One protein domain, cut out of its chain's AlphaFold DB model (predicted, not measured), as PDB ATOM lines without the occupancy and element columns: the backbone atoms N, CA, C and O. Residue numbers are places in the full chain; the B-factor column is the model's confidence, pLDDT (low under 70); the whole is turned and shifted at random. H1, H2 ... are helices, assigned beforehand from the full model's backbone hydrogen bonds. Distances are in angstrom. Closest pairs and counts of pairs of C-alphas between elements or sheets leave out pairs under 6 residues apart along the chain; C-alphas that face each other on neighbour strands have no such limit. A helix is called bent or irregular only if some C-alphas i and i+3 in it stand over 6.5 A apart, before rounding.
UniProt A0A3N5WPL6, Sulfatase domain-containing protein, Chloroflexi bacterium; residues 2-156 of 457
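This is residues 2 to 156 of the 457 residues of the protein "Sulfatase domain-containing protein" of Chloroflexi bacterium (UniProt A0A3N5WPL6). The model is a flat V of long helices: one limb holds H3, H2 and H6 with H2 between the other two, and the other limb is the hairpin of H4 and H5. The limbs join where H3 ends and H4 begins; at the far end of the H4 and H5 limb is the loop of residues 87 to 98, and at the far end of the other limb residues 151 to 156 stick out. The printed part has 155 residues with six named helices, H1 to H6 in order along the chain, and no named strand, and its class is all helix. It is only just loose, close to compact, with a radius of gyration of the C-alphas of 18.1 A, and it spans 55 by 54 by 23 A.

Find C-alpha 2 at (51.201, -1.207, -31.588), where the four-residue H1 runs to residue 5. H2 takes residues 12 to 27, 22.1 A, and H3 residues 34 to 59, 36.8 A. H4 begins at C-alpha 62, at (39.465, -11.160, -20.224), and runs 35.6 A to residue 86, with a kink of 41 degrees near residue 80. H2 and H3 are only just irregular, with C-alphas 17 and 20 at 7.0 A and 36 and 39 at 6.8 A; H4 is irregular, with C-alphas 77 and 80 at 7.1 A. H5 takes residues 99 to 119, 29.3 A. H6, residues 125 to 154, was assigned as one helix by its hydrogen bonds but is bent, with C-alphas 138 and 141 at 6.6 A; its arms are H6a, residues 125 to 138, and H6b, residues 141 to 154, which ends at C-alpha 154, (24.163, 13.380, -50.962).

Start at H4, the hub. It forms a hairpin with H5, touching it at a shallow tilt of 18 degrees, opposite ways; the closest C-alphas, of Leu 68 and Gly 114, are 6.1 A apart. With residues 62 to 73 alone H4 touches H3, at a steep tilt of 49 degrees, closest at the C-alphas of Ala 55 and Ala 65, 4.8 A. H2, H4 and H6a form a bundle, three helices or arms that touch one another; the C-alphas of Pro 13 and Ser 70 are the closest of H2 and H4, 4.8 A, and those of His 12 and Asn 132 of H2 and H6a, 4.8 A. H2 and H3 are a hairpin at a shallow tilt of 20 degrees, closest at the C-alphas of Ala 17 and Gly 48, 5.3 A. H6b touches H2 with residues 142 to 146 alone, closest at the C-alphas of Ala 23 and Pro 142, 5.2 A. H3 is apart from both H6a and H6b, and H1 touches no helix. Every O i to N i+4 pair is within hydrogen-bond range in H5, H6a and H6b, against 10 of 12 in H2, 19 of 22 in H3 and 19 of 21 in H4; H1 is too short for such a pair.

The two C-alphas farthest apart, of Gly 93 and Gln 155, are 57.1 A apart. The printed part has no cut. The link from H4 to H5 is long, 12 residues; in it residues 90 to 91 pair with 94 to 95, antiparallel. The mean pLDDT of the printed part is 89.8; residues 2 to 8 and residue 156 are under 70.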
ATOM      1  N   LEU A   2      52.587  -0.878 -31.176       45.78
ATOM      2  CA  LEU A   2      51.201  -1.207 -31.588       45.78
ATOM      3  C   LEU A   2      50.836  -2.704 -31.501       45.78
ATOM      4  O   LEU A   2      49.777  -3.062 -30.996       45.78
ATOM      5  N   THR A   3      51.731  -3.597 -31.931       50.00
ATOM      6  CA  THR A   3      51.502  -5.055 -31.929       50.00
ATOM      7  C   THR A   3      51.444  -5.682 -30.534       50.00
ATOM      8  O   THR A   3      50.822  -6.728 -30.366       50.00
ATOM      9  N   LYS A   4      52.069  -5.066 -29.521       47.72
ATOM     10  CA  LYS A   4      52.060  -5.558 -28.132       47.72
ATOM     11  C   LYS A   4      50.787  -5.105 -27.404       47.72
ATOM     12  O   LYS A   4      50.221  -5.891 -26.655       47.72
ATOM     13  N   THR A   5      50.301  -3.899 -27.703       53.19
ATOM     14  CA  THR A   5      49.049  -3.331 -27.173       53.19
ATOM     15  C   THR A   5      47.810  -4.032 -27.747       53.19
ATOM     16  O   THR A   5      46.884  -4.360 -27.011       53.19
ATOM     17  N   LEU A   6      47.815  -4.368 -29.044       53.22
ATOM     18  CA  LEU A   6      46.730  -5.124 -29.697       53.22
ATOM     19  C   LEU A   6      46.591  -6.574 -29.199       53.22
ATOM     20  O   LEU A   6      45.524  -7.163 -29.342       53.22
ATOM     21  N   ARG A   7      47.645  -7.159 -28.609       54.31
ATOM     22  CA  ARG A   7      47.610  -8.524 -28.052       54.31
ATOM     23  C   ARG A   7      46.863  -8.623 -26.719       54.31
ATOM     24  O   ARG A   7      46.462  -9.724 -26.352       54.31
ATOM     25  N   SER A   8      46.697  -7.514 -25.996       63.66
ATOM     26  CA  SER A   8      45.987  -7.470 -24.708       63.66
ATOM     27  C   SER A   8      44.580  -6.879 -24.802       63.66
ATOM     28  O   SER A   8      43.787  -7.056 -23.882       63.66
ATOM     29  N   LEU A   9      44.266  -6.171 -25.890       80.88
ATOM     30  CA  LEU A   9      42.946  -5.599 -26.145       80.88
ATOM     31  C   LEU A   9      41.993  -6.670 -26.692       80.88
ATOM     32  O   LEU A   9      42.306  -7.347 -27.668       80.88
ATOM     33  N   VAL A  10      40.816  -6.798 -26.082       89.38
ATOM     34  CA  VAL A  10      39.741  -7.693 -26.529       89.38
ATOM     35  C   VAL A  10      38.496  -6.868 -26.839       89.38
ATOM     36  O   VAL A  10      37.827  -6.377 -25.937       89.38
ATOM     37  N   PHE A  11      38.208  -6.668 -28.126       94.12
ATOM     38  CA  PHE A  11      37.051  -5.880 -28.584       94.12
ATOM     39  C   PHE A  11      36.163  -6.642 -29.574       94.12
ATOM     40  O   PHE A  11      35.043  -6.217 -29.854       94.12
ATOM     41  N   HIS A  12      36.632  -7.794 -30.064       95.81
ATOM     42  CA  HIS A  12      35.897  -8.628 -31.010       95.81
ATOM     43  C   HIS A  12      34.471  -9.027 -30.578       95.81
ATOM     44  O   HIS A  12      33.637  -9.064 -31.476       95.81
ATOM     45  N   PRO A  13      34.104  -9.219 -29.286       96.81
ATOM     46  CA  PRO A  13      32.707  -9.499 -28.929       96.81
ATOM     47  C   PRO A  13      31.751  -8.366 -29.314       96.81
ATOM     48  O   PRO A  13      30.642  -8.620 -29.768       96.81
ATOM     49  N   ILE A  14      32.190  -7.112 -29.177       97.00
ATOM     50  CA  ILE A  14      31.372  -5.935 -29.498       97.00
ATOM     51  C   ILE A  14      31.219  -5.807 -31.019       97.00
ATOM     52  O   ILE A  14      30.113  -5.601 -31.514       97.00
ATOM     53  N   LEU A  15      32.315  -5.981 -31.765       97.31
ATOM     54  CA  LEU A  15      32.301  -5.900 -33.229       97.31
ATOM     55  C   LEU A  15      31.499  -7.049 -33.865       97.31
ATOM     56  O   LEU A  15      30.741  -6.822 -34.803       97.31
ATOM     57  N   ILE A  16      31.605  -8.266 -33.323       98.06
ATOM     58  CA  ILE A  16      30.792  -9.416 -33.747       98.06
ATOM     59  C   ILE A  16      29.315  -9.188 -33.420       98.06
ATOM     60  O   ILE A  16      28.465  -9.595 -34.203       98.06
ATOM     61  N   ALA A  17      28.992  -8.523 -32.307       97.69
ATOM     62  CA  ALA A  17      27.604  -8.245 -31.952       97.69
ATOM     63  C   ALA A  17      26.925  -7.244 -32.898       97.69
ATOM     64  O   ALA A  17      25.760  -7.424 -33.232       97.69
ATOM     65  N   ILE A  18      27.637  -6.208 -33.350       97.62
ATOM     66  CA  ILE A  18      27.065  -5.199 -34.259       97.62
ATOM     67  C   ILE A  18      27.105  -5.622 -35.734       97.62
ATOM     68  O   ILE A  18      26.299  -5.140 -36.529       97.62
ATOM     69  N   TYR A  19      28.012  -6.532 -36.105       97.62
ATOM     70  CA  TYR A  19      28.207  -6.954 -37.494       97.62
ATOM     71  C   TYR A  19      26.917  -7.407 -38.203       97.62
ATOM     72  O   TYR A  19      26.648  -6.862 -39.273       97.62
ATOM     73  N   PRO A  20      26.086  -8.321 -37.655       96.94
ATOM     74  CA  PRO A  20      24.884  -8.798 -38.341       96.94
ATOM     75  C   PRO A  20      23.897  -7.674 -38.663       96.94
ATOM     76  O   PRO A  20      23.292  -7.675 -39.730       96.94
ATOM     77  N   VAL A  21      23.778  -6.683 -37.771       96.44
ATOM     78  CA  VAL A  21      22.900  -5.520 -37.968       96.44
ATOM     79  C   VAL A  21      23.400  -4.670 -39.130       96.44
ATOM     80  O   VAL A  21      22.619  -4.315 -40.009       96.44
ATOM     81  N   LEU A  22      24.703  -4.371 -39.169       95.69
ATOM     82  CA  LEU A  22      25.285  -3.577 -40.252       95.69
ATOM     83  C   LEU A  22      25.282  -4.326 -41.579       95.69
ATOM     84  O   LEU A  22      25.012  -3.711 -42.601       95.69
ATOM     85  N   ALA A  23      25.558  -5.631 -41.577       95.25
ATOM     86  CA  ALA A  23      25.526  -6.456 -42.779       95.25
ATOM     87  C   ALA A  23      24.113  -6.514 -43.375       95.25
ATOM     88  O   ALA A  23      23.939  -6.289 -44.570       95.25
ATOM     89  N   MET A  24      23.100  -6.741 -42.536       94.12
ATOM     90  CA  MET A  24      21.705  -6.741 -42.968       94.12
ATOM     91  C   MET A  24      21.255  -5.354 -43.436       94.12
ATOM     92  O   MET A  24      20.604  -5.257 -44.470       94.12
ATOM     93  N   MET A  25      21.630  -4.283 -42.728       92.06
ATOM     94  CA  MET A  25      21.341  -2.915 -43.164       92.06
ATOM     95  C   MET A  25      21.988  -2.628 -44.518       92.06
ATOM     96  O   MET A  25      21.295  -2.181 -45.418       92.06
ATOM     97  N   ALA A  26      23.273  -2.948 -44.690       91.00
ATOM     98  CA  ALA A  26      24.021  -2.715 -45.923       91.00
ATOM     99  C   ALA A  26      23.422  -3.442 -47.140       91.00
ATOM    100  O   ALA A  26      23.440  -2.901 -48.240       91.00
ATOM    101  N   MET A  27      22.844  -4.631 -46.947       87.94
ATOM    102  CA  MET A  27      22.140  -5.366 -48.008       87.94
ATOM    103  C   MET A  27      20.736  -4.824 -48.318       87.94
ATOM    104  O   MET A  27      20.162  -5.205 -49.329       87.94
ATOM    105  N   ASN A  28      20.169  -3.972 -47.456       85.62
ATOM    106  CA  ASN A  28      18.781  -3.506 -47.550       85.62
ATOM    107  C   ASN A  28      18.656  -1.969 -47.528       85.62
ATOM    108  O   ASN A  28      17.572  -1.458 -47.262       85.62
ATOM    109  N   MET A  29      19.727  -1.209 -47.780       82.19
ATOM    110  CA  MET A  29      19.717   0.261 -47.623       82.19
ATOM    111  C   MET A  29      18.754   0.974 -48.569       82.19
ATOM    112  O   MET A  29      18.221   2.020 -48.213       82.19
ATOM    113  N   ASP A  30      18.491   0.388 -49.736       75.00
ATOM    114  CA  ASP A  30      17.499   0.907 -50.680       75.00
ATOM    115  C   ASP A  30      16.055   0.656 -50.203       75.00
ATOM    116  O   ASP A  30      15.114   1.243 -50.724       75.00
ATOM    117  N   GLN A  31      15.862  -0.219 -49.209       75.88
ATOM    118  CA  GLN A  31      14.551  -0.652 -48.715       75.88
ATOM    119  C   GLN A  31      14.230  -0.122 -47.319       75.88
ATOM    120  O   GLN A  31      13.061   0.092 -47.000       75.88
ATOM    121  N   VAL A  32      15.235   0.123 -46.474       78.88
ATOM    122  CA  VAL A  32      15.031   0.588 -45.096       78.88
ATOM    123  C   VAL A  32      15.894   1.794 -44.764       78.88
ATOM    124  O   VAL A  32      17.071   1.869 -45.103       78.88
ATOM    125  N   LEU A  33      15.322   2.715 -43.995       77.94
ATOM    126  CA  LEU A  33      16.068   3.859 -43.493       77.94
ATOM    127  C   LEU A  33      17.118   3.429 -42.454       77.94
ATOM    128  O   LEU A  33      16.806   2.623 -41.570       77.94
ATOM    129  N   PRO A  34      18.322   4.037 -42.440       80.56
ATOM    130  CA  PRO A  34      19.372   3.696 -41.474       80.56
ATOM    131  C   PRO A  34      18.940   3.813 -40.005       80.56
ATOM    132  O   PRO A  34      19.382   3.046 -39.146       80.56
ATOM    133  N   ARG A  35      18.022   4.743 -39.699       81.94
ATOM    134  CA  ARG A  35      17.468   4.926 -38.346       81.94
ATOM    135  C   ARG A  35      16.733   3.688 -37.821       81.94
ATOM    136  O   ARG A  35      16.706   3.481 -36.610       81.94
ATOM    137  N   THR A  36      16.194   2.851 -38.706       81.50
ATOM    138  CA  THR A  36      15.481   1.617 -38.345       81.50
ATOM    139  C   THR A  36      16.424   0.590 -37.707       81.50
ATOM    140  O   THR A  36      16.031  -0.132 -36.793       81.50
ATOM    141  N   ALA A  37      17.703   0.578 -38.096       89.06
ATOM    142  CA  ALA A  37      18.701  -0.330 -37.533       89.06
ATOM    143  C   ALA A  37      19.257   0.130 -36.173       89.06
ATOM    144  O   ALA A  37      19.882  -0.666 -35.469       89.06
ATOM    145  N   LEU A  38      19.034   1.390 -35.768       89.75
ATOM    146  CA  LEU A  38      19.643   1.962 -34.561       89.75
ATOM    147  C   LEU A  38      19.216   1.212 -33.294       89.75
ATOM    148  O   LEU A  38      20.063   0.863 -32.473       89.75
ATOM    149  N   ARG A  39      17.915   0.929 -33.149       89.06
ATOM    150  CA  ARG A  39      17.372   0.220 -31.979       89.06
ATOM    151  C   ARG A  39      17.970  -1.182 -31.861       89.06
ATOM    152  O   ARG A  39      18.498  -1.531 -30.808       89.06
ATOM    153  N   VAL A  40      17.967  -1.946 -32.953       92.12
ATOM    154  CA  VAL A  40      18.553  -3.298 -33.007       92.12
ATOM    155  C   VAL A  40      20.055  -3.267 -32.756       92.12
ATOM    156  O   VAL A  40      20.569  -4.078 -31.987       92.12
ATOM    157  N   GLY A  41      20.759  -2.307 -33.355       95.44
ATOM    158  CA  GLY A  41      22.192  -2.108 -33.170       95.44
ATOM    159  C   GLY A  41      22.549  -1.839 -31.713       95.44
ATOM    160  O   GLY A  41      23.445  -2.488 -31.174       95.44
ATOM    161  N   LEU A  42      21.809  -0.951 -31.043       95.38
ATOM    162  CA  LEU A  42      21.982  -0.672 -29.615       95.38
ATOM    163  C   LEU A  42      21.711  -1.911 -28.758       95.38
ATOM    164  O   LEU A  42      22.523  -2.233 -27.892       95.38
ATOM    165  N   VAL A  43      20.624  -2.643 -29.021       94.44
ATOM    166  CA  VAL A  43      20.310  -3.893 -28.308       94.44
ATOM    167  C   VAL A  43      21.431  -4.917 -28.485       94.44
ATOM    168  O   VAL A  43      21.862  -5.518 -27.501       94.44
ATOM    169  N   CYS A  44      21.957  -5.088 -29.698       97.25
ATOM    170  CA  CYS A  44      23.047  -6.023 -29.967       97.25
ATOM    171  C   CYS A  44      24.355  -5.594 -29.291       97.25
ATOM    172  O   CYS A  44      25.011  -6.425 -28.667       97.25
ATOM    173  N   LEU A  45      24.716  -4.306 -29.337       97.38
ATOM    174  CA  LEU A  45      25.904  -3.772 -28.661       97.38
ATOM    175  C   LEU A  45      25.828  -3.962 -27.143       97.38
ATOM    176  O   LEU A  45      26.779  -4.459 -26.538       97.38
ATOM    177  N   VAL A  46      24.692  -3.609 -26.534       97.56
ATOM    178  CA  VAL A  46      24.463  -3.767 -25.090       97.56
ATOM    179  C   VAL A  46      24.468  -5.244 -24.704       97.56
ATOM    180  O   VAL A  46      25.119  -5.610 -23.729       97.56
ATOM    181  N   SER A  47      23.815  -6.107 -25.484       95.50
ATOM    182  CA  SER A  47      23.773  -7.551 -25.217       95.50
ATOM    183  C   SER A  47      25.144  -8.205 -25.387       95.50
ATOM    184  O   SER A  47      25.541  -9.020 -24.559       95.50
ATOM    185  N   GLY A  48      25.908  -7.819 -26.413       97.00
ATOM    186  CA  GLY A  48      27.267  -8.308 -26.649       97.00
ATOM    187  C   GLY A  48      28.241  -7.870 -25.557       97.00
ATOM    188  O   GLY A  48      29.002  -8.693 -25.038       97.00
ATOM    189  N   LEU A  49      28.178  -6.599 -25.145       97.50
ATOM    190  CA  LEU A  49      28.949  -6.089 -24.013       97.50
ATOM    191  C   LEU A  49      28.538  -6.783 -22.708       97.50
ATOM    192  O   LEU A  49      29.403  -7.242 -21.965       97.50
ATOM    193  N   GLY A  50      27.236  -6.909 -22.451       97.94
ATOM    194  CA  GLY A  50      26.693  -7.599 -21.285       97.94
ATOM    195  C   GLY A  50      27.166  -9.049 -21.210       97.94
ATOM    196  O   GLY A  50      27.677  -9.472 -20.175       97.94
ATOM    197  N   LEU A  51      27.103  -9.789 -22.318       97.88
ATOM    198  CA  LEU A  51      27.581 -11.169 -22.393       97.88
ATOM    199  C   LEU A  51      29.083 -11.277 -22.105       97.88
ATOM    200  O   LEU A  51      29.507 -12.155 -21.348       97.88
ATOM    201  N   TYR A  52      29.889 -10.368 -22.661       98.00
ATOM    202  CA  TYR A  52      31.319 -10.298 -22.365       98.00
ATOM    203  C   TYR A  52      31.586 -10.017 -20.882       98.00
ATOM    204  O   TYR A  52      32.391 -10.719 -20.266       98.00
ATOM    205  N   LEU A  53      30.903  -9.034 -20.289       97.81
ATOM    206  CA  LEU A  53      31.074  -8.676 -18.880       97.81
ATOM    207  C   LEU A  53      30.635  -9.806 -17.943       97.81
ATOM    208  O   LEU A  53      31.325 -10.075 -16.960       97.81
ATOM    209  N   LEU A  54      29.552 -10.518 -18.265       97.94
ATOM    210  CA  LEU A  54      29.108 -11.700 -17.518       97.94
ATOM    211  C   LEU A  54      30.141 -12.832 -17.590       97.94
ATOM    212  O   LEU A  54      30.525 -13.392 -16.560       97.94
ATOM    213  N   ALA A  55      30.656 -13.133 -18.785       97.25
ATOM    214  CA  ALA A  55      31.718 -14.122 -18.957       97.25
ATOM    215  C   ALA A  55      33.008 -13.702 -18.228       97.25
ATOM    216  O   ALA A  55      33.697 -14.538 -17.640       97.25
ATOM    217  N   PHE A  56      33.326 -12.405 -18.222       96.81
ATOM    218  CA  PHE A  56      34.477 -11.858 -17.513       96.81
ATOM    219  C   PHE A  56      34.314 -11.967 -15.998       96.81
ATOM    220  O   PHE A  56      35.243 -12.413 -15.329       96.81
ATOM    221  N   ALA A  57      33.141 -11.640 -15.458       97.50
ATOM    222  CA  ALA A  57      32.847 -11.787 -14.037       97.50
ATOM    223  C   ALA A  57      32.975 -13.251 -13.576       97.50
ATOM    224  O   ALA A  57      33.541 -13.514 -12.512       97.50
ATOM    225  N   ALA A  58      32.519 -14.199 -14.403       97.12
ATOM    226  CA  ALA A  58      32.583 -15.630 -14.111       97.12
ATOM    227  C   ALA A  58      34.004 -16.215 -14.217       97.12
ATOM    228  O   ALA A  58      34.414 -17.004 -13.367       97.12
ATOM    229  N   LEU A  59      34.765 -15.850 -15.254       95.56
ATOM    230  CA  LEU A  59      36.077 -16.451 -15.541       95.56
ATOM    231  C   LEU A  59      37.257 -15.671 -14.957       95.56
ATOM    232  O   LEU A  59      38.362 -16.208 -14.878       95.56
ATOM    233  N   ARG A  60      37.051 -14.390 -14.625       94.25
ATOM    234  CA  ARG A  60      38.080 -13.410 -14.227       94.25
ATOM    235  C   ARG A  60      39.297 -13.376 -15.157       94.25
ATOM    236  O   ARG A  60      40.410 -13.057 -14.752       94.25
ATOM    237  N   ASN A  61      39.078 -13.709 -16.428       94.12
ATOM    238  CA  ASN A  61      40.092 -13.755 -17.471       94.12
ATOM    239  C   ASN A  61      39.518 -13.135 -18.747       94.12
ATOM    240  O   ASN A  61      38.685 -13.749 -19.414       94.12
ATOM    241  N   ALA A  62      39.975 -11.928 -19.087       93.50
ATOM    242  CA  ALA A  62      39.465 -11.160 -20.224       93.50
ATOM    243  C   ALA A  62      39.612 -11.908 -21.558       93.50
ATOM    244  O   ALA A  62      38.692 -11.920 -22.372       93.50
ATOM    245  N   GLY A  63      40.737 -12.603 -21.757       94.88
ATOM    246  CA  GLY A  63      41.011 -13.340 -22.987       94.88
ATOM    247  C   GLY A  63      40.085 -14.538 -23.197       94.88
ATOM    248  O   GLY A  63      39.625 -14.752 -24.316       94.88
ATOM    249  N   LYS A  64      39.794 -15.311 -22.143       95.88
ATOM    250  CA  LYS A  64      38.830 -16.425 -22.215       95.88
ATOM    251  C   LYS A  64      37.392 -15.925 -22.303       95.88
ATOM    252  O   LYS A  64      36.617 -16.474 -23.078       95.88
ATOM    253  N   ALA A  65      37.055 -14.881 -21.546       97.31
ATOM    254  CA  ALA A  65      35.725 -14.281 -21.550       97.31
ATOM    255  C   ALA A  65      35.341 -13.736 -22.926       97.31
ATOM    256  O   ALA A  65      34.246 -14.016 -23.405       97.31
ATOM    257  N   ALA A  66      36.256 -13.026 -23.590       97.19
ATOM    258  CA  ALA A  66      36.018 -12.509 -24.931       97.19
ATOM    259  C   ALA A  66      35.810 -13.636 -25.948       97.19
ATOM    260  O   ALA A  66      34.854 -13.600 -26.714       97.19
ATOM    261  N   LEU A  67      36.660 -14.668 -25.936       97.81
ATOM    262  CA  LEU A  67      36.510 -15.821 -26.833       97.81
ATOM    263  C   LEU A  67      35.195 -16.571 -26.605       97.81
ATOM    264  O   LEU A  67      34.542 -16.949 -27.573       97.81
ATOM    265  N   LEU A  68      34.797 -16.756 -25.344       98.19
ATOM    266  CA  LEU A  68      33.539 -17.408 -24.998       98.19
ATOM    267  C   LEU A  68      32.329 -16.589 -25.470       98.19
ATOM    268  O   LEU A  68      31.442 -17.141 -26.117       98.19
ATOM    269  N   ALA A  69      32.322 -15.282 -25.195       98.25
ATOM    270  CA  ALA A  69      31.251 -14.387 -25.621       98.25
ATOM    271  C   ALA A  69      31.119 -14.367 -27.149       98.25
ATOM    272  O   ALA A  69      30.030 -14.579 -27.668       98.25
ATOM    273  N   SER A  70      32.223 -14.210 -27.878       98.31
ATOM    274  CA  SER A  70      32.208 -14.210 -29.344       98.31
ATOM    275  C   SER A  70      31.788 -15.540 -29.941       98.31
ATOM    276  O   SER A  70      31.031 -15.555 -30.906       98.31
ATOM    277  N   PHE A  71      32.225 -16.661 -29.363       98.31
ATOM    278  CA  PHE A  71      31.778 -17.983 -29.793       98.31
ATOM    279  C   PHE A  71      30.255 -18.133 -29.660       98.31
ATOM    280  O   PHE A  71      29.592 -18.570 -30.600       98.31
ATOM    281  N   TRP A  72      29.684 -17.718 -28.528       98.50
ATOM    282  CA  TRP A  72      28.237 -17.759 -28.320       98.50
ATOM    283  C   TRP A  72      27.471 -16.762 -29.192       98.50
ATOM    284  O   TRP A  72      26.419 -17.128 -29.709       98.50
ATOM    285  N   LEU A  73      27.997 -15.555 -29.422       98.44
ATOM    286  CA  LEU A  73      27.398 -14.592 -30.352       98.44
ATOM    287  C   LEU A  73      27.363 -15.149 -31.778       98.44
ATOM    288  O   LEU A  73      26.331 -15.065 -32.434       98.44
ATOM    289  N   VAL A  74      28.448 -15.781 -32.242       98.12
ATOM    290  CA  VAL A  74      28.478 -16.427 -33.564       98.12
ATOM    291  C   VAL A  74      27.408 -17.514 -33.663       98.12
ATOM    292  O   VAL A  74      26.649 -17.521 -34.628       98.12
ATOM    293  N   LEU A  75      27.285 -18.402 -32.670       98.25
ATOM    294  CA  LEU A  75      26.222 -19.416 -32.665       98.25
ATOM    295  C   LEU A  75      24.823 -18.786 -32.658       98.25
ATOM    296  O   LEU A  75      23.944 -19.236 -33.390       98.25
ATOM    297  N   PHE A  76      24.627 -17.741 -31.856       98.06
ATOM    298  CA  PHE A  76      23.353 -17.040 -31.729       98.06
ATOM    299  C   PHE A  76      22.916 -16.388 -33.046       98.06
ATOM    300  O   PHE A  76      21.786 -16.603 -33.478       98.06
ATOM    301  N   PHE A  77      23.799 -15.639 -33.711       97.94
ATOM    302  CA  PHE A  77      23.467 -14.921 -34.948       97.94
ATOM    303  C   PHE A  77      23.440 -15.807 -36.197       97.94
ATOM    304  O   PHE A  77      22.886 -15.400 -37.206       97.94
ATOM    305  N   THR A  78      24.016 -17.011 -36.155       97.12
ATOM    306  CA  THR A  78      23.998 -17.936 -37.306       97.12
ATOM    307  C   THR A  78      22.855 -18.946 -37.260       97.12
ATOM    308  O   THR A  78      22.588 -19.602 -38.266       97.12
ATOM    309  N   TYR A  79      22.162 -19.082 -36.124       97.00
ATOM    310  CA  TYR A  79      21.124 -20.099 -35.939       97.00
ATOM    311  C   TYR A  79      20.013 -20.017 -36.992       97.00
ATOM    312  O   TYR A  79      19.710 -21.020 -37.635       97.00
ATOM    313  N   GLY A  80      19.410 -18.840 -37.179       94.69
ATOM    314  CA  GLY A  80      18.270 -18.667 -38.080       94.69
ATOM    315  C   GLY A  80      18.657 -18.851 -39.544       94.69
ATOM    316  O   GLY A  80      17.916 -19.491 -40.288       94.69
ATOM    317  N   HIS A  81      19.857 -18.404 -39.931       95.00
ATOM    318  CA  HIS A  81      20.423 -18.657 -41.260       95.00
ATOM    319  C   HIS A  81      20.600 -20.153 -41.541       95.00
ATOM    320  O   HIS A  81      20.221 -20.631 -42.609       95.00
ATOM    321  N   VAL A  82      21.143 -20.920 -40.588       94.94
ATOM    322  CA  VAL A  82      21.281 -22.371 -40.782       94.94
ATOM    323  C   VAL A  82      19.920 -23.051 -40.766       94.94
ATOM    324  O   VAL A  82      19.689 -23.940 -41.583       94.94
ATOM    325  N   TYR A  83      19.008 -22.622 -39.892       92.44
ATOM    326  CA  TYR A  83      17.654 -23.158 -39.859       92.44
ATOM    327  C   TYR A  83      16.947 -22.979 -41.203       92.44
ATOM    328  O   TYR A  83      16.440 -23.958 -41.734       92.44
ATOM    329  N   GLN A  84      17.025 -21.794 -41.813       90.94
ATOM    330  CA  GLN A  84      16.465 -21.526 -43.141       90.94
ATOM    331  C   GLN A  84      17.001 -22.480 -44.225       90.94
ATOM    332  O   GLN A  84      16.270 -22.857 -45.135       90.94
ATOM    333  N   LEU A  85      18.261 -22.918 -44.127       89.75
ATOM    334  CA  LEU A  85      18.844 -23.874 -45.075       89.75
ATOM    335  C   LEU A  85      18.347 -25.310 -44.874       89.75
ATOM    336  O   LEU A  85      18.385 -26.096 -45.822       89.75
ATOM    337  N   VAL A  86      17.939 -25.683 -43.658       88.19
ATOM    338  CA  VAL A  86      17.562 -27.067 -43.314       88.19
ATOM    339  C   VAL A  86      16.069 -27.263 -43.086       88.19
ATOM    340  O   VAL A  86      15.628 -28.409 -43.045       88.19
ATOM    341  N   GLU A  87      15.303 -26.187 -42.930       85.75
ATOM    342  CA  GLU A  87      13.860 -26.198 -42.707       85.75
ATOM    343  C   GLU A  87      13.142 -27.058 -43.757       85.75
ATOM    344  O   GLU A  87      13.476 -27.051 -44.941       85.75
ATOM    345  N   GLY A  88      12.211 -27.897 -43.297       77.75
ATOM    346  CA  GLY A  88      11.458 -28.817 -44.159       77.75
ATOM    347  C   GLY A  88      12.251 -30.007 -44.722       77.75
ATOM    348  O   GLY A  88      11.645 -30.915 -45.289       77.75
ATOM    349  N   ARG A  89      13.580 -30.080 -44.541       82.25
ATOM    350  CA  ARG A  89      14.384 -31.196 -45.069       82.25
ATOM    351  C   ARG A  89      14.280 -32.460 -44.214       82.25
ATOM    352  O   ARG A  89      14.255 -32.424 -42.976       82.25
ATOM    353  N   ALA A  90      14.286 -33.599 -44.901       80.56
ATOM    354  CA  ALA A  90      14.279 -34.930 -44.315       80.56
ATOM    355  C   ALA A  90      15.363 -35.810 -44.947       80.56
ATOM    356  O   ALA A  90      15.643 -35.709 -46.138       80.56
ATOM    357  N   ALA A  91      15.967 -36.683 -44.145       75.31
ATOM    358  CA  ALA A  91      16.898 -37.708 -44.606       75.31
ATOM    359  C   ALA A  91      16.627 -38.997 -43.834       75.31
ATOM    360  O   ALA A  91      16.333 -38.950 -42.639       75.31
ATOM    361  N   LEU A  92      16.712 -40.144 -44.516       73.06
ATOM    362  CA  LEU A  92      16.521 -41.472 -43.911       73.06
ATOM    363  C   LEU A  92      15.205 -41.595 -43.107       73.06
ATOM    364  O   LEU A  92      15.169 -42.214 -42.049       73.06
ATOM    365  N   GLY A  93      14.126 -40.957 -43.578       71.00
ATOM    366  CA  GLY A  93      12.816 -40.967 -42.909       71.00
ATOM    367  C   GLY A  93      12.694 -40.054 -41.679       71.00
ATOM    368  O   GLY A  93      11.635 -40.014 -41.057       71.00
ATOM    369  N   VAL A  94      13.735 -39.286 -41.331       73.19
ATOM    370  CA  VAL A  94      13.725 -38.345 -40.201       73.19
ATOM    371  C   VAL A  94      13.743 -36.905 -40.713       73.19
ATOM    372  O   VAL A  94      14.681 -36.475 -41.385       73.19
ATOM    373  N   VAL A  95      12.714 -36.133 -40.353       77.00
ATOM    374  CA  VAL A  95      12.672 -34.682 -40.590       77.00
ATOM    375  C   VAL A  95      13.606 -33.999 -39.590       77.00
ATOM    376  O   VAL A  95      13.242 -33.802 -38.424       77.00
ATOM    377  N   TYR A  96      14.818 -33.674 -40.037       77.75
ATOM    378  CA  TYR A  96      15.822 -32.974 -39.231       77.75
ATOM    379  C   TYR A  96      15.684 -31.448 -39.320       77.75
ATOM    380  O   TYR A  96      16.179 -30.748 -38.440       77.75
ATOM    381  N   GLY A  97      14.948 -30.937 -40.312       80.12
ATOM    382  CA  GLY A  97      14.579 -29.528 -40.465       80.12
ATOM    383  C   GLY A  97      13.565 -29.011 -39.443       80.12
ATOM    384  O   GLY A  97      12.600 -28.365 -39.826       80.12
ATOM    385  N   LYS A  98      13.726 -29.351 -38.157       85.44
ATOM    386  CA  LYS A  98      12.856 -28.918 -37.051       85.44
ATOM    387  C   LYS A  98      13.675 -28.187 -35.997       85.44
ATOM    388  O   LYS A  98      14.749 -28.672 -35.626       85.44
ATOM    389  N   HIS A  99      13.122 -27.118 -35.416       88.81
ATOM    390  CA  HIS A  99      13.787 -26.348 -34.355       88.81
ATOM    391  C   HIS A  99      14.350 -27.225 -33.238       88.81
ATOM    392  O   HIS A  99      15.487 -27.025 -32.830       88.81
ATOM    393  N   ARG A 100      13.602 -28.243 -32.786       88.44
ATOM    394  CA  ARG A 100      14.034 -29.153 -31.710       88.44
ATOM    395  C   ARG A 100      15.366 -29.859 -31.993       88.44
ATOM    396  O   ARG A 100      16.151 -30.055 -31.074       88.44
ATOM    397  N   VAL A 101      15.618 -30.237 -33.248       89.00
ATOM    398  CA  VAL A 101      16.844 -30.947 -33.639       89.00
ATOM    399  C   VAL A 101      17.990 -29.949 -33.724       89.00
ATOM    400  O   VAL A 101      19.018 -30.136 -33.074       89.00
ATOM    401  N   LEU A 102      17.791 -28.851 -34.456       91.38
ATOM    402  CA  LEU A 102      18.829 -27.842 -34.637       91.38
ATOM    403  C   LEU A 102      19.210 -27.157 -33.316       91.38
ATOM    404  O   LEU A 102      20.390 -26.967 -33.047       91.38
ATOM    405  N   ALA A 103      18.232 -26.845 -32.461       92.31
ATOM    406  CA  ALA A 103      18.465 -26.261 -31.142       92.31
ATOM    407  C   ALA A 103      19.279 -27.197 -30.241       92.31
ATOM    408  O   ALA A 103      20.214 -26.739 -29.590       92.31
ATOM    409  N   ALA A 104      18.995 -28.505 -30.242       93.38
ATOM    410  CA  ALA A 104      19.787 -29.472 -29.482       93.38
ATOM    411  C   ALA A 104      21.249 -29.523 -29.966       93.38
ATOM    412  O   ALA A 104      22.167 -29.518 -29.145       93.38
ATOM    413  N   VAL A 105      21.473 -29.499 -31.285       94.44
ATOM    414  CA  VAL A 105      22.822 -29.434 -31.874       94.44
ATOM    415  C   VAL A 105      23.532 -28.136 -31.478       94.44
ATOM    416  O   VAL A 105      24.666 -28.186 -31.004       94.44
ATOM    417  N   TRP A 106      22.861 -26.985 -31.594       96.38
ATOM    418  CA  TRP A 106      23.424 -25.678 -31.229       96.38
ATOM    419  C   TRP A 106      23.786 -25.590 -29.748       96.38
ATOM    420  O   TRP A 106      24.869 -25.114 -29.411       96.38
ATOM    421  N   LEU A 107      22.921 -26.089 -28.860       96.75
ATOM    422  CA  LEU A 107      23.192 -26.148 -27.422       96.75
ATOM    423  C   LEU A 107      24.368 -27.081 -27.109       96.75
ATOM    424  O   LEU A 107      25.226 -26.732 -26.299       96.75
ATOM    425  N   GLY A 108      24.455 -28.229 -27.788       97.94
ATOM    426  CA  GLY A 108      25.598 -29.136 -27.690       97.94
ATOM    427  C   GLY A 108      26.907 -28.468 -28.117       97.94
ATOM    428  O   GLY A 108      27.893 -28.518 -27.382       97.94
ATOM    429  N   MET A 109      26.912 -27.771 -29.257       97.94
ATOM    430  CA  MET A 109      28.067 -26.998 -29.728       97.94
ATOM    431  C   MET A 109      28.447 -25.887 -28.745       97.94
ATOM    432  O   MET A 109      29.623 -25.752 -28.400       97.94
ATOM    433  N   ALA A 110      27.464 -25.131 -28.246       98.00
ATOM    434  CA  ALA A 110      27.674 -24.062 -27.274       98.00
ATOM    435  C   ALA A 110      28.308 -24.586 -25.974       98.00
ATOM    436  O   ALA A 110      29.248 -23.974 -25.457       98.00
ATOM    437  N   ALA A 111      27.833 -25.731 -25.476       98.00
ATOM    438  CA  ALA A 111      28.332 -26.366 -24.262       98.00
ATOM    439  C   ALA A 111      29.734 -26.963 -24.447       98.00
ATOM    440  O   ALA A 111      30.627 -26.685 -23.647       98.00
ATOM    441  N   LEU A 112      29.957 -27.746 -25.508       98.06
ATOM    442  CA  LEU A 112      31.244 -28.396 -25.778       98.06
ATOM    443  C   LEU A 112      32.339 -27.374 -26.105       98.06
ATOM    444  O   LEU A 112      33.434 -27.438 -25.539       98.06
ATOM    445  N   GLY A 113      32.037 -26.402 -26.971       97.25
ATOM    446  CA  GLY A 113      32.958 -25.320 -27.308       97.25
ATOM    447  C   GLY A 113      33.254 -24.435 -26.098       97.25
ATOM    448  O   GLY A 113      34.419 -24.159 -25.807       97.25
ATOM    449  N   GLY A 114      32.226 -24.080 -25.319       97.25
ATOM    450  CA  GLY A 114      32.395 -23.326 -24.079       97.25
ATOM    451  C   GLY A 114      33.258 -24.067 -23.054       97.25
ATOM    452  O   GLY A 114      34.219 -23.504 -22.526       97.25
ATOM    453  N   TRP A 115      32.994 -25.357 -22.829       97.81
ATOM    454  CA  TRP A 115      33.809 -26.207 -21.961       97.81
ATOM    455  C   TRP A 115      35.273 -26.245 -22.408       97.81
ATOM    456  O   TRP A 115      36.169 -26.087 -21.573       97.81
ATOM    457  N   TRP A 116      35.535 -26.401 -23.709       97.62
ATOM    458  CA  TRP A 116      36.894 -26.425 -24.250       97.62
ATOM    459  C   TRP A 116      37.622 -25.088 -24.043       97.62
ATOM    460  O   TRP A 116      38.748 -25.081 -23.532       97.62
ATOM    461  N   ILE A 117      36.973 -23.954 -24.337       96.50
ATOM    462  CA  ILE A 117      37.540 -22.608 -24.118       96.50
ATOM    463  C   ILE A 117      37.878 -22.400 -22.635       96.50
ATOM    464  O   ILE A 117      38.950 -21.895 -22.290       96.50
ATOM    465  N   ILE A 118      36.990 -22.817 -21.733       96.38
ATOM    466  CA  ILE A 118      37.174 -22.622 -20.293       96.38
ATOM    467  C   ILE A 118      38.286 -23.533 -19.756       96.38
ATOM    468  O   ILE A 118      39.201 -23.058 -19.074       96.38
ATOM    469  N   ARG A 119      38.222 -24.836 -20.056       95.56
ATOM    470  CA  ARG A 119      39.024 -25.880 -19.392       95.56
ATOM    471  C   ARG A 119      40.314 -26.246 -20.117       95.56
ATOM    472  O   ARG A 119      41.265 -26.653 -19.453       95.56
ATOM    473  N   LYS A 120      40.348 -26.171 -21.447       93.50
ATOM    474  CA  LYS A 120      41.458 -26.699 -22.259       93.50
ATOM    475  C   LYS A 120      42.324 -25.607 -22.872       93.50
ATOM    476  O   LYS A 120      43.528 -25.812 -22.999       93.50
ATOM    477  N   LEU A 121      41.758 -24.446 -23.192       91.62
ATOM    478  CA  LEU A 121      42.527 -23.350 -23.775       91.62
ATOM    479  C   LEU A 121      43.448 -22.703 -22.724       91.62
ATOM    480  O   LEU A 121      42.980 -22.118 -21.747       91.62
ATOM    481  N   GLN A 122      44.765 -22.825 -22.916       87.94
ATOM    482  CA  GLN A 122      45.781 -22.293 -21.993       87.94
ATOM    483  C   GLN A 122      46.292 -20.908 -22.413       87.94
ATOM    484  O   GLN A 122      46.425 -20.018 -21.579       87.94
ATOM    485  N   SER A 123      46.528 -20.700 -23.714       88.62
ATOM    486  CA  SER A 123      46.977 -19.421 -24.276       88.62
ATOM    487  C   SER A 123      45.897 -18.820 -25.167       88.62
ATOM    488  O   SER A 123      45.441 -19.454 -26.116       88.62
ATOM    489  N   THR A 124      45.488 -17.589 -24.866       91.00
ATOM    490  CA  THR A 124      44.398 -16.902 -25.574       91.00
ATOM    491  C   THR A 124      44.887 -15.773 -26.480       91.00
ATOM    492  O   THR A 124      44.097 -15.252 -27.261       91.00
ATOM    493  N   GLY A 125      46.160 -15.370 -26.386       88.19
ATOM    494  CA  GLY A 125      46.678 -14.159 -27.036       88.19
ATOM    495  C   GLY A 125      46.556 -14.186 -28.561       88.19
ATOM    496  O   GLY A 125      45.919 -13.311 -29.141       88.19
ATOM    497  N   SER A 126      47.104 -15.219 -29.211       89.50
ATOM    498  CA  SER A 126      47.048 -15.349 -30.675       89.50
ATOM    499  C   SER A 126      45.615 -15.482 -31.190       89.50
ATOM    500  O   SER A 126      45.267 -14.868 -32.190       89.50
ATOM    501  N   LEU A 127      44.761 -16.233 -30.483       92.44
ATOM    502  CA  LEU A 127      43.376 -16.445 -30.903       92.44
ATOM    503  C   LEU A 127      42.535 -15.167 -30.768       92.44
ATOM    504  O   LEU A 127      41.797 -14.830 -31.686       92.44
ATOM    505  N   ASN A 128      42.701 -14.401 -29.684       94.88
ATOM    506  CA  ASN A 128      42.069 -13.084 -29.562       94.88
ATOM    507  C   ASN A 128      42.549 -12.122 -30.651       94.88
ATOM    508  O   ASN A 128      41.743 -11.373 -31.195       94.88
ATOM    509  N   GLN A 129      43.836 -12.161 -31.008       92.75
ATOM    510  CA  GLN A 129      44.365 -11.335 -32.090       92.75
ATOM    511  C   GLN A 129      43.726 -11.695 -33.441       92.75
ATOM    512  O   GLN A 129      43.367 -10.794 -34.198       92.75
ATOM    513  N   VAL A 130      43.537 -12.989 -33.724       93.88
ATOM    514  CA  VAL A 130      42.817 -13.452 -34.920       93.88
ATOM    515  C   VAL A 130      41.372 -12.954 -34.908       93.88
ATOM    516  O   VAL A 130      40.946 -12.339 -35.878       93.88
ATOM    517  N   PHE A 131      40.635 -13.142 -33.811       95.00
ATOM    518  CA  PHE A 131      39.239 -12.702 -33.717       95.00
ATOM    519  C   PHE A 131      39.086 -11.181 -33.819       95.00
ATOM    520  O   PHE A 131      38.160 -10.711 -34.471       95.00
ATOM    521  N   ASN A 132      40.012 -10.404 -33.248       95.19
ATOM    522  CA  ASN A 132      40.057  -8.952 -33.425       95.19
ATOM    523  C   ASN A 132      40.162  -8.587 -34.914       95.19
ATOM    524  O   ASN A 132      39.334  -7.824 -35.406       95.19
ATOM    525  N   TRP A 133      41.116  -9.174 -35.645       95.25
ATOM    526  CA  TRP A 133      41.274  -8.917 -37.081       95.25
ATOM    527  C   TRP A 133      40.078  -9.376 -37.909       95.25
ATOM    528  O   TRP A 133      39.612  -8.613 -38.750       95.25
ATOM    529  N   VAL A 134      39.551 -10.575 -37.645       95.88
ATOM    530  CA  VAL A 134      38.346 -11.083 -38.315       95.88
ATOM    531  C   VAL A 134      37.178 -10.133 -38.074       95.88
ATOM    532  O   VAL A 134      36.519  -9.732 -39.024       95.88
ATOM    533  N   SER A 135      36.957  -9.705 -36.832       95.94
ATOM    534  CA  SER A 135      35.853  -8.803 -36.499       95.94
ATOM    535  C   SER A 135      35.994  -7.411 -37.124       95.94
ATOM    536  O   SER A 135      34.991  -6.844 -37.533       95.94
ATOM    537  N   ILE A 136      37.215  -6.883 -37.278       95.50
ATOM    538  CA  ILE A 136      37.454  -5.647 -38.041       95.50
ATOM    539  C   ILE A 136      37.121  -5.877 -39.513       95.50
ATOM    540  O   ILE A 136      36.379  -5.099 -40.102       95.50
ATOM    541  N   PHE A 137      37.650  -6.954 -40.099       95.81
ATOM    542  CA  PHE A 137      37.471  -7.265 -41.513       95.81
ATOM    543  C   PHE A 137      35.994  -7.464 -41.880       95.81
ATOM    544  O   PHE A 137      35.547  -6.942 -42.897       95.81
ATOM    545  N   LEU A 138      35.220  -8.130 -41.017       95.00
ATOM    546  CA  LEU A 138      33.775  -8.303 -41.179       95.00
ATOM    547  C   LEU A 138      33.024  -6.968 -41.292       95.00
ATOM    548  O   LEU A 138      32.023  -6.898 -41.996       95.00
ATOM    549  N   LEU A 139      33.505  -5.903 -40.647       96.56
ATOM    550  CA  LEU A 139      32.860  -4.589 -40.694       96.56
ATOM    551  C   LEU A 139      33.274  -3.749 -41.904       96.56
ATOM    552  O   LEU A 139      32.530  -2.846 -42.273       96.56
ATOM    553  N   VAL A 140      34.416  -4.034 -42.540       95.75
ATOM    554  CA  VAL A 140      34.924  -3.225 -43.664       95.75
ATOM    555  C   VAL A 140      33.909  -3.166 -44.801       95.75
ATOM    556  O   VAL A 140      33.602  -2.079 -45.280       95.75
ATOM    557  N   PHE A 141      33.369  -4.314 -45.217       92.38
ATOM    558  CA  PHE A 141      32.469  -4.373 -46.368       92.38
ATOM    559  C   PHE A 141      31.107  -3.702 -46.105       92.38
ATOM    560  O   PHE A 141      30.760  -2.806 -46.874       92.38
ATOM    561  N   PRO A 142      30.373  -4.010 -45.012       95.06
ATOM    562  CA  PRO A 142      29.130  -3.304 -44.702       95.06
ATOM    563  C   PRO A 142      29.331  -1.797 -44.521       95.06
ATOM    564  O   PRO A 142      28.559  -1.011 -45.060       95.06
ATOM    565  N   LEU A 143      30.386  -1.367 -43.816       95.00
ATOM    566  CA  LEU A 143      30.657   0.061 -43.619       95.00
ATOM    567  C   LEU A 143      31.010   0.770 -44.928       95.00
ATOM    568  O   LEU A 143      30.599   1.911 -45.123       95.00
ATOM    569  N   PHE A 144      31.742   0.105 -45.824       94.06
ATOM    570  CA  PHE A 144      32.014   0.635 -47.155       94.06
ATOM    571  C   PHE A 144      30.724   0.803 -47.960       94.06
ATOM    572  O   PHE A 144      30.514   1.875 -48.519       94.06
ATOM    573  N   GLN A 145      29.844  -0.205 -47.980       90.06
ATOM    574  CA  GLN A 145      28.547  -0.112 -48.657       90.06
ATOM    575  C   GLN A 145      27.712   1.045 -48.095       90.06
ATOM    576  O   GLN A 145      27.255   1.887 -48.863       90.06
ATOM    577  N   ILE A 146      27.597   1.146 -46.768       89.38
ATOM    578  CA  ILE A 146      26.861   2.225 -46.090       89.38
ATOM    579  C   ILE A 146      27.446   3.600 -46.413       89.38
ATOM    580  O   ILE A 146      26.708   4.528 -46.740       89.38
ATOM    581  N   GLY A 147      28.770   3.737 -46.362       89.75
ATOM    582  CA  GLY A 147      29.449   4.984 -46.708       89.75
ATOM    583  C   GLY A 147      29.247   5.371 -48.175       89.75
ATOM    584  O   GLY A 147      28.943   6.526 -48.463       89.75
ATOM    585  N   ALA A 148      29.370   4.411 -49.094       87.88
ATOM    586  CA  ALA A 148      29.165   4.630 -50.523       87.88
ATOM    587  C   ALA A 148      27.720   5.045 -50.833       87.88
ATOM    588  O   ALA A 148      27.509   5.997 -51.585       87.88
ATOM    589  N   PHE A 149      26.741   4.387 -50.208       83.44
ATOM    590  CA  PHE A 149      25.330   4.753 -50.315       83.44
ATOM    591  C   PHE A 149      25.088   6.176 -49.814       83.44
ATOM    592  O   PHE A 149      24.545   6.987 -50.552       83.44
ATOM    593  N   GLN A 150      25.590   6.536 -48.628       84.56
ATOM    594  CA  GLN A 150      25.403   7.882 -48.083       84.56
ATOM    595  C   GLN A 150      26.006   8.976 -48.981       84.56
ATOM    596  O   GLN A 150      25.405  10.039 -49.140       84.56
ATOM    597  N   VAL A 151      27.178   8.728 -49.576       85.81
ATOM    598  CA  VAL A 151      27.803   9.658 -50.532       85.81
ATOM    599  C   VAL A 151      26.945   9.804 -51.788       85.81
ATOM    600  O   VAL A 151      26.732  10.928 -52.240       85.81
ATOM    601  N   ARG A 152      26.412   8.698 -52.322       78.81
ATOM    602  CA  ARG A 152      25.496   8.714 -53.469       78.81
ATOM    603  C   ARG A 152      24.220   9.498 -53.153       78.81
ATOM    604  O   ARG A 152      23.840  10.354 -53.944       78.81
ATOM    605  N   SER A 153      23.617   9.285 -51.984       73.06
ATOM    606  CA  SER A 153      22.407   9.998 -51.554       73.06
ATOM    607  C   SER A 153      22.627  11.507 -51.432       73.06
ATOM    608  O   SER A 153      21.739  12.282 -51.766       73.06
ATOM    609  N   MET A 154      23.815  11.950 -51.003       77.19
ATOM    610  CA  MET A 154      24.163  13.380 -50.962       77.19
ATOM    611  C   MET A 154      24.357  14.004 -52.353       77.19
ATOM    612  O   MET A 154      24.332  15.226 -52.478       77.19
ATOM    613  N   GLN A 155      24.597  13.187 -53.377       76.25
ATOM    614  CA  GLN A 155      24.824  13.613 -54.759       76.25
ATOM    615  C   GLN A 155      23.587  13.428 -55.650       76.25
ATOM    616  O   GLN A 155      23.655  13.743 -56.839       76.25
ATOM    617  N   ALA A 156      22.477  12.918 -55.105       66.75
ATOM    618  CA  ALA A 156      21.252  12.692 -55.858       66.75
ATOM    619  C   ALA A 156      20.736  14.016 -56.464       66.75
ATOM    620  O   ALA A 156      20.722  15.037 -55.766       66.75
TER     621      ALA A 156